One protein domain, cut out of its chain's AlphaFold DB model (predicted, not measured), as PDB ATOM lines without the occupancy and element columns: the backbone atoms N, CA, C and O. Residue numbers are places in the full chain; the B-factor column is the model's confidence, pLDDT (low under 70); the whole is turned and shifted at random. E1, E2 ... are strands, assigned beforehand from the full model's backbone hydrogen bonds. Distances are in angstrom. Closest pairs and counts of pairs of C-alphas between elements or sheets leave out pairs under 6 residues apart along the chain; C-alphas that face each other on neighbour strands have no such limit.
ATOM      1  N   PHE A  16      31.485 -33.789 -38.655       79.94
ATOM      2  CA  PHE A  16      32.063 -33.817 -37.317       79.94
ATOM      3  C   PHE A  16      32.354 -35.240 -36.844       79.94
ATOM      4  O   PHE A  16      31.913 -36.234 -37.433       79.94
ATOM      5  N   CYS A  17      33.158 -35.355 -35.783       79.31
ATOM      6  CA  CYS A  17      33.470 -36.649 -35.190       79.31
ATOM      7  C   CYS A  17      32.202 -37.381 -34.725       79.31
ATOM      8  O   CYS A  17      32.053 -38.560 -35.054       79.31
ATOM      9  N   GLU A  18      31.289 -36.661 -34.066       81.31
ATOM     10  CA  GLU A  18      30.018 -37.172 -33.524       81.31
ATOM     11  C   GLU A  18      29.084 -37.792 -34.570       81.31
ATOM     12  O   GLU A  18      28.310 -38.687 -34.255       81.31
ATOM     13  N   GLU A  19      29.202 -37.372 -35.828       81.00
ATOM     14  CA  GLU A  19      28.354 -37.835 -36.930       81.00
ATOM     15  C   GLU A  19      28.888 -39.126 -37.583       81.00
ATOM     16  O   GLU A  19      28.380 -39.561 -38.615       81.00
ATOM     17  N   CYS A  20      29.937 -39.754 -37.029       82.94
ATOM     18  CA  CYS A  20      30.393 -41.065 -37.507       82.94
ATOM     19  C   CYS A  20      29.685 -42.211 -36.820       82.94
ATOM     20  O   CYS A  20      29.629 -42.253 -35.594       82.94
ATOM     21  N   ARG A  21      29.479 -43.287 -37.574       84.31
ATOM     22  CA  ARG A  21      29.256 -44.626 -37.009       84.31
ATOM     23  C   ARG A  21      30.432 -45.156 -36.194       84.31
ATOM     24  O   ARG A  21      30.237 -45.920 -35.264       84.31
ATOM     25  N   HIS A  22      31.657 -44.766 -36.541       81.31
ATOM     26  CA  HIS A  22      32.858 -45.217 -35.833       81.31
ATOM     27  C   HIS A  22      33.137 -44.448 -34.536       81.31
ATOM     28  O   HIS A  22      34.122 -44.750 -33.871       81.31
ATOM     29  N   PHE A  23      32.374 -43.399 -34.222       82.31
ATOM     30  CA  PHE A  23      32.646 -42.569 -33.057       82.31
ATOM     31  C   PHE A  23      31.998 -43.178 -31.819       82.31
ATOM     32  O   PHE A  23      30.783 -43.318 -31.741       82.31
ATOM     33  N   GLU A  24      32.830 -43.514 -30.845       83.94
ATOM     34  CA  GLU A  24      32.412 -43.938 -29.521       83.94
ATOM     35  C   GLU A  24      32.502 -42.729 -28.580       83.94
ATOM     36  O   GLU A  24      33.612 -42.249 -28.309       83.94
ATOM     37  N   PRO A  25      31.369 -42.201 -28.085       82.25
ATOM     38  CA  PRO A  25      31.386 -41.086 -27.152       82.25
ATOM     39  C   PRO A  25      32.078 -41.478 -25.841       82.25
ATOM     40  O   PRO A  25      32.009 -42.621 -25.386       82.25
ATOM     41  N   GLY A  26      32.766 -40.510 -25.236       80.31
ATOM     42  CA  GLY A  26      33.403 -40.684 -23.935       80.31
ATOM     43  C   GLY A  26      32.418 -40.604 -22.770       80.31
ATOM     44  O   GLY A  26      31.202 -40.654 -22.935       80.31
ATOM     45  N   PHE A  27      32.959 -40.411 -21.565       81.25
ATOM     46  CA  PHE A  27      32.173 -40.340 -20.326       81.25
ATOM     47  C   PHE A  27      31.123 -39.215 -20.317       81.25
ATOM     48  O   PHE A  27      30.112 -39.308 -19.628       81.25
ATOM     49  N   THR A  28      31.348 -38.142 -21.081       78.88
ATOM     50  CA  THR A  28      30.391 -37.042 -21.232       78.88
ATOM     51  C   THR A  28      30.083 -36.803 -22.707       78.88
ATOM     52  O   THR A  28      30.957 -36.938 -23.559       78.88
ATOM     53  N   ALA A  29      28.852 -36.377 -23.013       74.19
ATOM     54  CA  ALA A  29      28.395 -36.139 -24.389       74.19
ATOM     55  C   ALA A  29      29.221 -35.082 -25.150       74.19
ATOM     56  O   ALA A  29      29.267 -35.098 -26.373       74.19
ATOM     57  N   LYS A  30      29.878 -34.165 -24.429       77.12
ATOM     58  CA  LYS A  30      30.793 -33.151 -24.990       77.12
ATOM     59  C   LYS A  30      32.273 -33.489 -24.771       77.12
ATOM     60  O   LYS A  30      33.145 -32.737 -25.201       77.12
ATOM     61  N   GLY A  31      32.555 -34.575 -24.058       76.75
ATOM     62  CA  GLY A  31      33.899 -35.008 -23.706       76.75
ATOM     63  C   GLY A  31      34.583 -35.744 -24.845       76.75
ATOM     64  O   GLY A  31      33.966 -36.089 -25.848       76.75
ATOM     65  N   VAL A  32      35.881 -35.988 -24.677       79.44
ATOM     66  CA  VAL A  32      36.691 -36.726 -25.650       79.44
ATOM     67  C   VAL A  32      36.117 -38.130 -25.846       79.44
ATOM     68  O   VAL A  32      36.002 -38.890 -24.886       79.44
ATOM     69  N   GLY A  33      35.769 -38.454 -27.089       80.19
ATOM     70  CA  GLY A  33      35.438 -39.804 -27.531       80.19
ATOM     71  C   GLY A  33      36.581 -40.427 -28.327       80.19
ATOM     72  O   GLY A  33      37.621 -39.803 -28.559       80.19
ATOM     73  N   PHE A  34      36.373 -41.660 -28.770       79.75
ATOM     74  CA  PHE A  34      37.362 -42.452 -29.497       79.75
ATOM     75  C   PHE A  34      36.786 -42.945 -30.818       79.75
ATOM     76  O   PHE A  34      35.580 -43.114 -30.964       79.75
ATOM     77  N   CYS A  35      37.646 -43.192 -31.800       79.31
ATOM     78  CA  CYS A  35      37.227 -43.879 -33.016       79.31
ATOM     79  C   CYS A  35      37.432 -45.391 -32.835       79.31
ATOM     80  O   CYS A  35      38.538 -45.837 -32.533       79.31
ATOM     81  N   ALA A  36      36.389 -46.193 -33.053       78.06
ATOM     82  CA  ALA A  36      36.429 -47.651 -32.918       78.06
ATOM     83  C   ALA A  36      37.519 -48.304 -33.791       78.06
ATOM     84  O   ALA A  36      38.109 -49.308 -33.407       78.06
ATOM     85  N   LEU A  37      37.842 -47.702 -34.943       75.88
ATOM     86  CA  LEU A  37      38.877 -48.207 -35.853       75.88
ATOM     87  C   LEU A  37      40.308 -47.994 -35.340       75.88
ATOM     88  O   LEU A  37      41.223 -48.678 -35.790       75.88
ATOM     89  N   THR A  38      40.521 -47.034 -34.441       71.81
ATOM     90  CA  THR A  38      41.856 -46.647 -33.957       71.81
ATOM     91  C   THR A  38      42.057 -46.922 -32.475       71.81
ATOM     92  O   THR A  38      43.195 -47.067 -32.045       71.81
ATOM     93  N   LYS A  39      40.983 -47.079 -31.696       72.88
ATOM     94  CA  LYS A  39      41.028 -47.370 -30.256       72.88
ATOM     95  C   LYS A  39      41.815 -48.640 -29.909       72.88
ATOM     96  O   LYS A  39      42.416 -48.712 -28.841       72.88
ATOM     97  N   SER A  40      41.822 -49.630 -30.801       72.38
ATOM     98  CA  SER A  40      42.551 -50.897 -30.630       72.38
ATOM     99  C   SER A  40      43.988 -50.853 -31.151       72.38
ATOM    100  O   SER A  40      44.690 -51.865 -31.094       72.38
ATOM    101  N   ARG A  41      44.429 -49.720 -31.711       72.19
ATOM    102  CA  ARG A  41      45.771 -49.600 -32.270       72.19
ATOM    103  C   ARG A  41      46.796 -49.739 -31.153       72.19
ATOM    104  O   ARG A  41      46.626 -49.226 -30.049       72.19
ATOM    105  N   THR A  42      47.870 -50.452 -31.455       73.69
ATOM    106  CA  THR A  42      49.045 -50.533 -30.593       73.69
ATOM    107  C   THR A  42      50.261 -50.086 -31.384       73.69
ATOM    108  O   THR A  42      50.316 -50.253 -32.604       73.69
ATOM    109  N   VAL A  43      51.219 -49.481 -30.694       76.69
ATOM    110  CA  VAL A  43      52.502 -49.066 -31.259       76.69
ATOM    111  C   VAL A  43      53.626 -49.795 -30.548       76.69
ATOM    112  O   VAL A  43      53.591 -49.983 -29.329       76.69
ATOM    113  N   LEU A  44      54.627 -50.209 -31.323       80.12
ATOM    114  CA  LEU A  44      55.851 -50.782 -30.789       80.12
ATOM    115  C   LEU A  44      56.735 -49.651 -30.258       80.12
ATOM    116  O   LEU A  44      57.290 -48.869 -31.031       80.12
ATOM    117  N   VAL A  45      56.888 -49.581 -28.939       78.25
ATOM    118  CA  VAL A  45      57.805 -48.639 -28.291       78.25
ATOM    119  C   VAL A  45      59.198 -49.247 -28.323       78.25
ATOM    120  O   VAL A  45      59.465 -50.215 -27.610       78.25
ATOM    121  N   ARG A  46      60.086 -48.697 -29.160       82.00
ATOM    122  CA  ARG A  46      61.437 -49.245 -29.360       82.00
ATOM    123  C   ARG A  46      62.259 -49.273 -28.072       82.00
ATOM    124  O   ARG A  46      63.002 -50.231 -27.893       82.00
ATOM    125  N   GLU A  47      62.099 -48.305 -27.162       83.75
ATOM    126  CA  GLU A  47      62.860 -48.305 -25.901       83.75
ATOM    127  C   GLU A  47      62.487 -49.469 -24.979       83.75
ATOM    128  O   GLU A  47      63.323 -49.963 -24.230       83.75
ATOM    129  N   THR A  48      61.231 -49.916 -25.021       83.88
ATOM    130  CA  THR A  48      60.728 -50.975 -24.130       83.88
ATOM    131  C   THR A  48      60.504 -52.305 -24.844       83.88
ATOM    132  O   THR A  48      60.226 -53.306 -24.189       83.88
ATOM    133  N   ASN A  49      60.625 -52.315 -26.174       86.19
ATOM    134  CA  ASN A  49      60.310 -53.420 -27.078       86.19
ATOM    135  C   ASN A  49      58.940 -54.063 -26.798       86.19
ATOM    136  O   ASN A  49      58.768 -55.280 -26.855       86.19
ATOM    137  N   ARG A  50      57.960 -53.230 -26.430       83.44
ATOM    138  CA  ARG A  50      56.600 -53.649 -26.086       83.44
ATOM    139  C   ARG A  50      55.591 -52.951 -26.978       83.44
ATOM    140  O   ARG A  50      55.739 -51.773 -27.303       83.44
ATOM    141  N   ASN A  51      54.537 -53.685 -27.312       80.75
ATOM    142  CA  ASN A  51      53.340 -53.108 -27.904       80.75
ATOM    143  C   ASN A  51      52.532 -52.444 -26.791       80.75
ATOM    144  O   ASN A  51      52.104 -53.111 -25.848       80.75
ATOM    145  N   VAL A  52      52.327 -51.135 -26.899       75.88
ATOM    146  CA  VAL A  52      51.463 -50.380 -25.986       75.88
ATOM    147  C   VAL A  52      50.273 -49.825 -26.761       75.88
ATOM    148  O   VAL A  52      50.414 -49.554 -27.955       75.88
ATOM    149  N   PRO A  53      49.102 -49.651 -26.122       70.38
ATOM    150  CA  PRO A  53      47.980 -48.965 -26.746       70.38
ATOM    151  C   PRO A  53      48.423 -47.610 -27.289       70.38
ATOM    152  O   PRO A  53      49.054 -46.827 -26.574       70.38
ATOM    153  N   ASP A  54      48.093 -47.352 -28.547       70.44
ATOM    154  CA  ASP A  54      48.390 -46.102 -29.225       70.44
ATOM    155  C   ASP A  54      47.449 -45.021 -28.694       70.44
ATOM    156  O   ASP A  54      46.348 -44.789 -29.193       70.44
ATOM    157  N   ARG A  55      47.861 -44.427 -27.574       62.78
ATOM    158  CA  ARG A  55      47.135 -43.367 -26.875       62.78
ATOM    159  C   ARG A  55      47.601 -41.989 -27.320       62.78
ATOM    160  O   ARG A  55      47.547 -41.064 -26.509       62.78
ATOM    161  N   GLN A  56      48.072 -41.837 -28.561       58.97
ATOM    162  CA  GLN A  56      48.235 -40.510 -29.143       58.97
ATOM    163  C   GLN A  56      46.851 -39.850 -29.192       58.97
ATOM    164  O   GLN A  56      46.079 -40.004 -30.131       58.97
ATOM    165  N   GLY A  57      46.489 -39.157 -28.111       53.72
ATOM    166  CA  GLY A  57      45.447 -38.150 -28.164       53.72
ATOM    167  C   GLY A  57      45.841 -37.071 -29.171       53.72
ATOM    168  O   GLY A  57      46.979 -37.043 -29.634       53.72
ATOM    169  N   LEU A  58      44.885 -36.190 -29.480       50.44
ATOM    170  CA  LEU A  58      45.049 -34.994 -30.323       50.44
ATOM    171  C   LEU A  58      46.494 -34.452 -30.257       50.44
ATOM    172  O   LEU A  58      46.918 -34.046 -29.171       50.44
ATOM    173  N   PRO A  59      47.264 -34.493 -31.362       53.38
ATOM    174  CA  PRO A  59      46.904 -34.031 -32.712       53.38
ATOM    175  C   PRO A  59      46.382 -35.133 -33.667       53.38
ATOM    176  O   PRO A  59      46.282 -36.289 -33.264       53.38
ATOM    177  N   PRO A  60      45.978 -34.795 -34.916       53.91
ATOM    178  CA  PRO A  60      45.624 -35.806 -35.918       53.91
ATOM    179  C   PRO A  60      46.783 -36.760 -36.175       53.91
ATOM    180  O   PRO A  60      47.941 -36.342 -36.171       53.91
ATOM    181  N   ASP A  61      46.449 -38.020 -36.459       57.16
ATOM    182  CA  ASP A  61      47.417 -38.941 -37.038       57.16
ATOM    183  C   ASP A  61      47.957 -38.318 -38.342       57.16
ATOM    184  O   ASP A  61      47.166 -37.797 -39.135       57.16
ATOM    185  N   PRO A  62      49.278 -38.320 -38.576       56.28
ATOM    186  CA  PRO A  62      49.849 -37.810 -39.821       56.28
ATOM    187  C   PRO A  62      49.399 -38.606 -41.058       56.28
ATOM    188  O   PRO A  62      49.595 -38.136 -42.177       56.28
ATOM    189  N   ASN A  63      48.804 -39.790 -40.884       59.59
ATOM    190  CA  ASN A  63      48.196 -40.567 -41.950       59.59
ATOM    191  C   ASN A  63      46.746 -40.101 -42.236       59.59
ATOM    192  O   ASN A  63      45.850 -40.358 -41.426       59.59
ATOM    193  N   PRO A  64      46.475 -39.491 -43.408       56.66
ATOM    194  CA  PRO A  64      45.147 -38.985 -43.772       56.66
ATOM    195  C   PRO A  64      44.093 -40.087 -43.986       56.66
ATOM    196  O   PRO A  64      42.892 -39.808 -43.964       56.66
ATOM    197  N   ASP A  65      44.508 -41.347 -44.153       56.06
ATOM    198  CA  ASP A  65      43.591 -42.484 -44.294       56.06
ATOM    199  C   ASP A  65      42.943 -42.902 -42.964       56.06
ATOM    200  O   ASP A  65      42.035 -43.744 -42.936       56.06
ATOM    201  N   ILE A  66      43.403 -42.331 -41.846       58.09
ATOM    202  CA  ILE A  66      43.017 -42.727 -40.497       58.09
ATOM    203  C   ILE A  66      42.421 -41.526 -39.749       58.09
ATOM    204  O   ILE A  66      42.935 -40.414 -39.770       58.09
ATOM    205  N   GLY A  67      41.285 -41.741 -39.083       59.16
ATOM    206  CA  GLY A  67      40.686 -40.727 -38.215       59.16
ATOM    207  C   GLY A  67      41.467 -40.521 -36.916       59.16
ATOM    208  O   GLY A  67      42.345 -41.302 -36.565       59.16
ATOM    209  N   TYR A  68      41.086 -39.493 -36.159       63.59
ATOM    210  CA  TYR A  68      41.662 -39.210 -34.844       63.59
ATOM    211  C   TYR A  68      41.541 -40.417 -33.888       63.59
ATOM    212  O   TYR A  68      40.448 -40.987 -33.777       63.59
ATOM    213  N   PRO A  69      42.613 -40.794 -33.159       64.00
ATOM    214  CA  PRO A  69      42.553 -41.817 -32.109       64.00
ATOM    215  C   PRO A  69      41.606 -41.410 -30.979       64.00
ATOM    216  O   PRO A  69      40.792 -42.207 -30.518       64.00
ATOM    217  N   ALA A  70      41.657 -40.129 -30.612       68.81
ATOM    218  CA  ALA A  70      40.736 -39.481 -29.698       68.81
ATOM    219  C   ALA A  70      40.314 -38.129 -30.289       68.81
ATOM    220  O   ALA A  70      41.168 -37.346 -30.708       68.81
ATOM    221  N   CYS A  71      39.014 -37.840 -30.335       70.75
ATOM    222  CA  CYS A  71      38.513 -36.546 -30.794       70.75
ATOM    223  C   CYS A  71      37.368 -36.035 -29.930       70.75
ATOM    224  O   CYS A  71      36.577 -36.798 -29.373       70.75
ATOM    225  N   PHE A  72      37.263 -34.710 -29.850       72.38
ATOM    226  CA  PHE A  72      36.044 -34.087 -29.360       72.38
ATOM    227  C   PHE A  72      34.908 -34.323 -30.370       72.38
ATOM    228  O   PHE A  72      35.164 -34.265 -31.575       72.38
ATOM    229  N   PRO A  73      33.661 -34.525 -29.908       71.44
ATOM    230  CA  PRO A  73      32.473 -34.678 -30.753       71.44
ATOM    231  C   PRO A  73      32.387 -33.587 -31.829       71.44
ATOM    232  O   PRO A  73      32.138 -33.866 -32.998       71.44
ATOM    233  N   MET A  74      32.726 -32.361 -31.419       73.06
ATOM    234  CA  MET A  74      32.675 -31.121 -32.195       73.06
ATOM    235  C   MET A  74      33.932 -30.846 -33.035       73.06
ATOM    236  O   MET A  74      34.044 -29.780 -33.638       73.06
ATOM    237  N   ALA A  75      34.904 -31.759 -33.068       70.75
ATOM    238  CA  ALA A  75      36.094 -31.576 -33.887       70.75
ATOM    239  C   ALA A  75      35.751 -31.793 -35.376       70.75
ATOM    240  O   ALA A  75      35.128 -32.812 -35.706       70.75
ATOM    241  N   PRO A  76      36.153 -30.876 -36.281       68.81
ATOM    242  CA  PRO A  76      35.992 -31.080 -37.715       68.81
ATOM    243  C   PRO A  76      36.786 -32.313 -38.155       68.81
ATOM    244  O   PRO A  76      37.938 -32.507 -37.762       68.81
ATOM    245  N   ARG A  77      36.157 -33.173 -38.957       67.94
ATOM    246  CA  ARG A  77      36.729 -34.465 -39.336       67.94
ATOM    247  C   ARG A  77      37.607 -34.372 -40.588       67.94
ATOM    248  O   ARG A  77      37.304 -33.618 -41.508       67.94
ATOM    249  N   VAL A  78      38.641 -35.220 -40.648       65.12
ATOM    250  CA  VAL A  78      39.540 -35.397 -41.814       65.12
ATOM    251  C   VAL A  78      39.672 -36.885 -42.228       65.12
ATOM    252  O   VAL A  78      40.501 -37.245 -43.044       65.12
ATOM    253  N   CYS A  79      38.847 -37.784 -41.674       69.19
ATOM    254  CA  CYS A  79      38.967 -39.240 -41.868       69.19
ATOM    255  C   CYS A  79      38.402 -39.718 -43.221       69.19
ATOM    256  O   CYS A  79      37.198 -39.587 -43.442       69.19
ATOM    257  N   ALA A  80      39.217 -40.378 -44.054       66.81
ATOM    258  CA  ALA A  80      38.776 -40.993 -45.315       66.81
ATOM    259  C   ALA A  80      37.782 -42.164 -45.132       66.81
ATOM    260  O   ALA A  80      36.927 -42.396 -45.980       66.81
ATOM    261  N   LYS A  81      37.836 -42.875 -43.992       71.75
ATOM    262  CA  LYS A  81      36.892 -43.955 -43.618       71.75
ATOM    263  C   LYS A  81      35.647 -43.449 -42.878       71.75
ATOM    264  O   LYS A  81      35.066 -44.168 -42.061       71.75
ATOM    265  N   PHE A  82      35.268 -42.190 -43.075       72.44
ATOM    266  CA  PHE A  82      34.042 -41.651 -42.497       72.44
ATOM    267  C   PHE A  82      32.820 -42.440 -42.982       72.44
ATOM    268  O   PHE A  82      32.680 -42.722 -44.169       72.44
ATOM    269  N   GLN A  83      31.931 -42.775 -42.050       75.88
ATOM    270  CA  GLN A  83      30.614 -43.308 -42.369       75.88
ATOM    271  C   GLN A  83      29.573 -42.515 -41.587       75.88
ATOM    272  O   GLN A  83      29.629 -42.553 -40.352       75.88
ATOM    273  N   PRO A  84      28.640 -41.822 -42.260       77.69
ATOM    274  CA  PRO A  84      27.613 -41.059 -41.573       77.69
ATOM    275  C   PRO A  84      26.734 -41.991 -40.734       77.69
ATOM    276  O   PRO A  84      26.339 -43.080 -41.176       77.69
ATOM    277  N   THR A  85      26.422 -41.581 -39.506       71.44
ATOM    278  CA  THR A  85      25.291 -42.155 -38.774       71.44
ATOM    279  C   THR A  85      24.045 -41.947 -39.631       71.44
ATOM    280  O   THR A  85      23.762 -40.839 -40.079       71.44
TER     281      THR A  85
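AT A GLANCE: This is residues 16 to 85 of the 89 residues of an uncharacterized protein of Acidithiobacillus ferrooxidans (strain ATCC 23270 / DSM 14882 / CIP 104768 / NCIMB 8455) (UniProt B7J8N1). With little regular structure, this is a body of loops round the short strand E1, with the hairpin of E2 and E3 reaching out as an arm at one end of the longest axis. The printed part has 70 residues, with no named helix and strands E1, E2, E3 in that order; its class is all strand, yet named elements hold only 11 residues. The sheet, E2 - E3, is antiparallel. The whole is compact, with a radius of gyration of the C-alphas of 12.5 A and spans of 38 by 26 by 17 A.

IN THESE COORDINATES: E2, residues 42 to 45, is 9.3 A long and begins at C-alpha 42 (49.045, -50.533, -30.593). E3, residues 50 to 53, is 9.8 A long and ends at C-alpha 53 (47.980, -48.965, -26.746). E1, residues 33 to 35, measures 7.1 A.

HOW THE PARTS SIT: Hairpin strands E2 and E3 are antiparallel at 140 degrees, with N 43 and O 52 within hydrogen-bond range at 2.9 A. E1 is apart from both and pairs with no named strand; short antiparallel pairings join its residues 34 to 35 with 23 to 24, and 33 to 34 with 70 to 71.

THE WHOLE: The C-alphas farthest apart, Glu 47 and Thr 85, are 40.2 A apart. The printed part has no cut, and no link is long. Mean pLDDT of the printed part is 72.5; residues 55 to 70 and 76 to 80 are under 70.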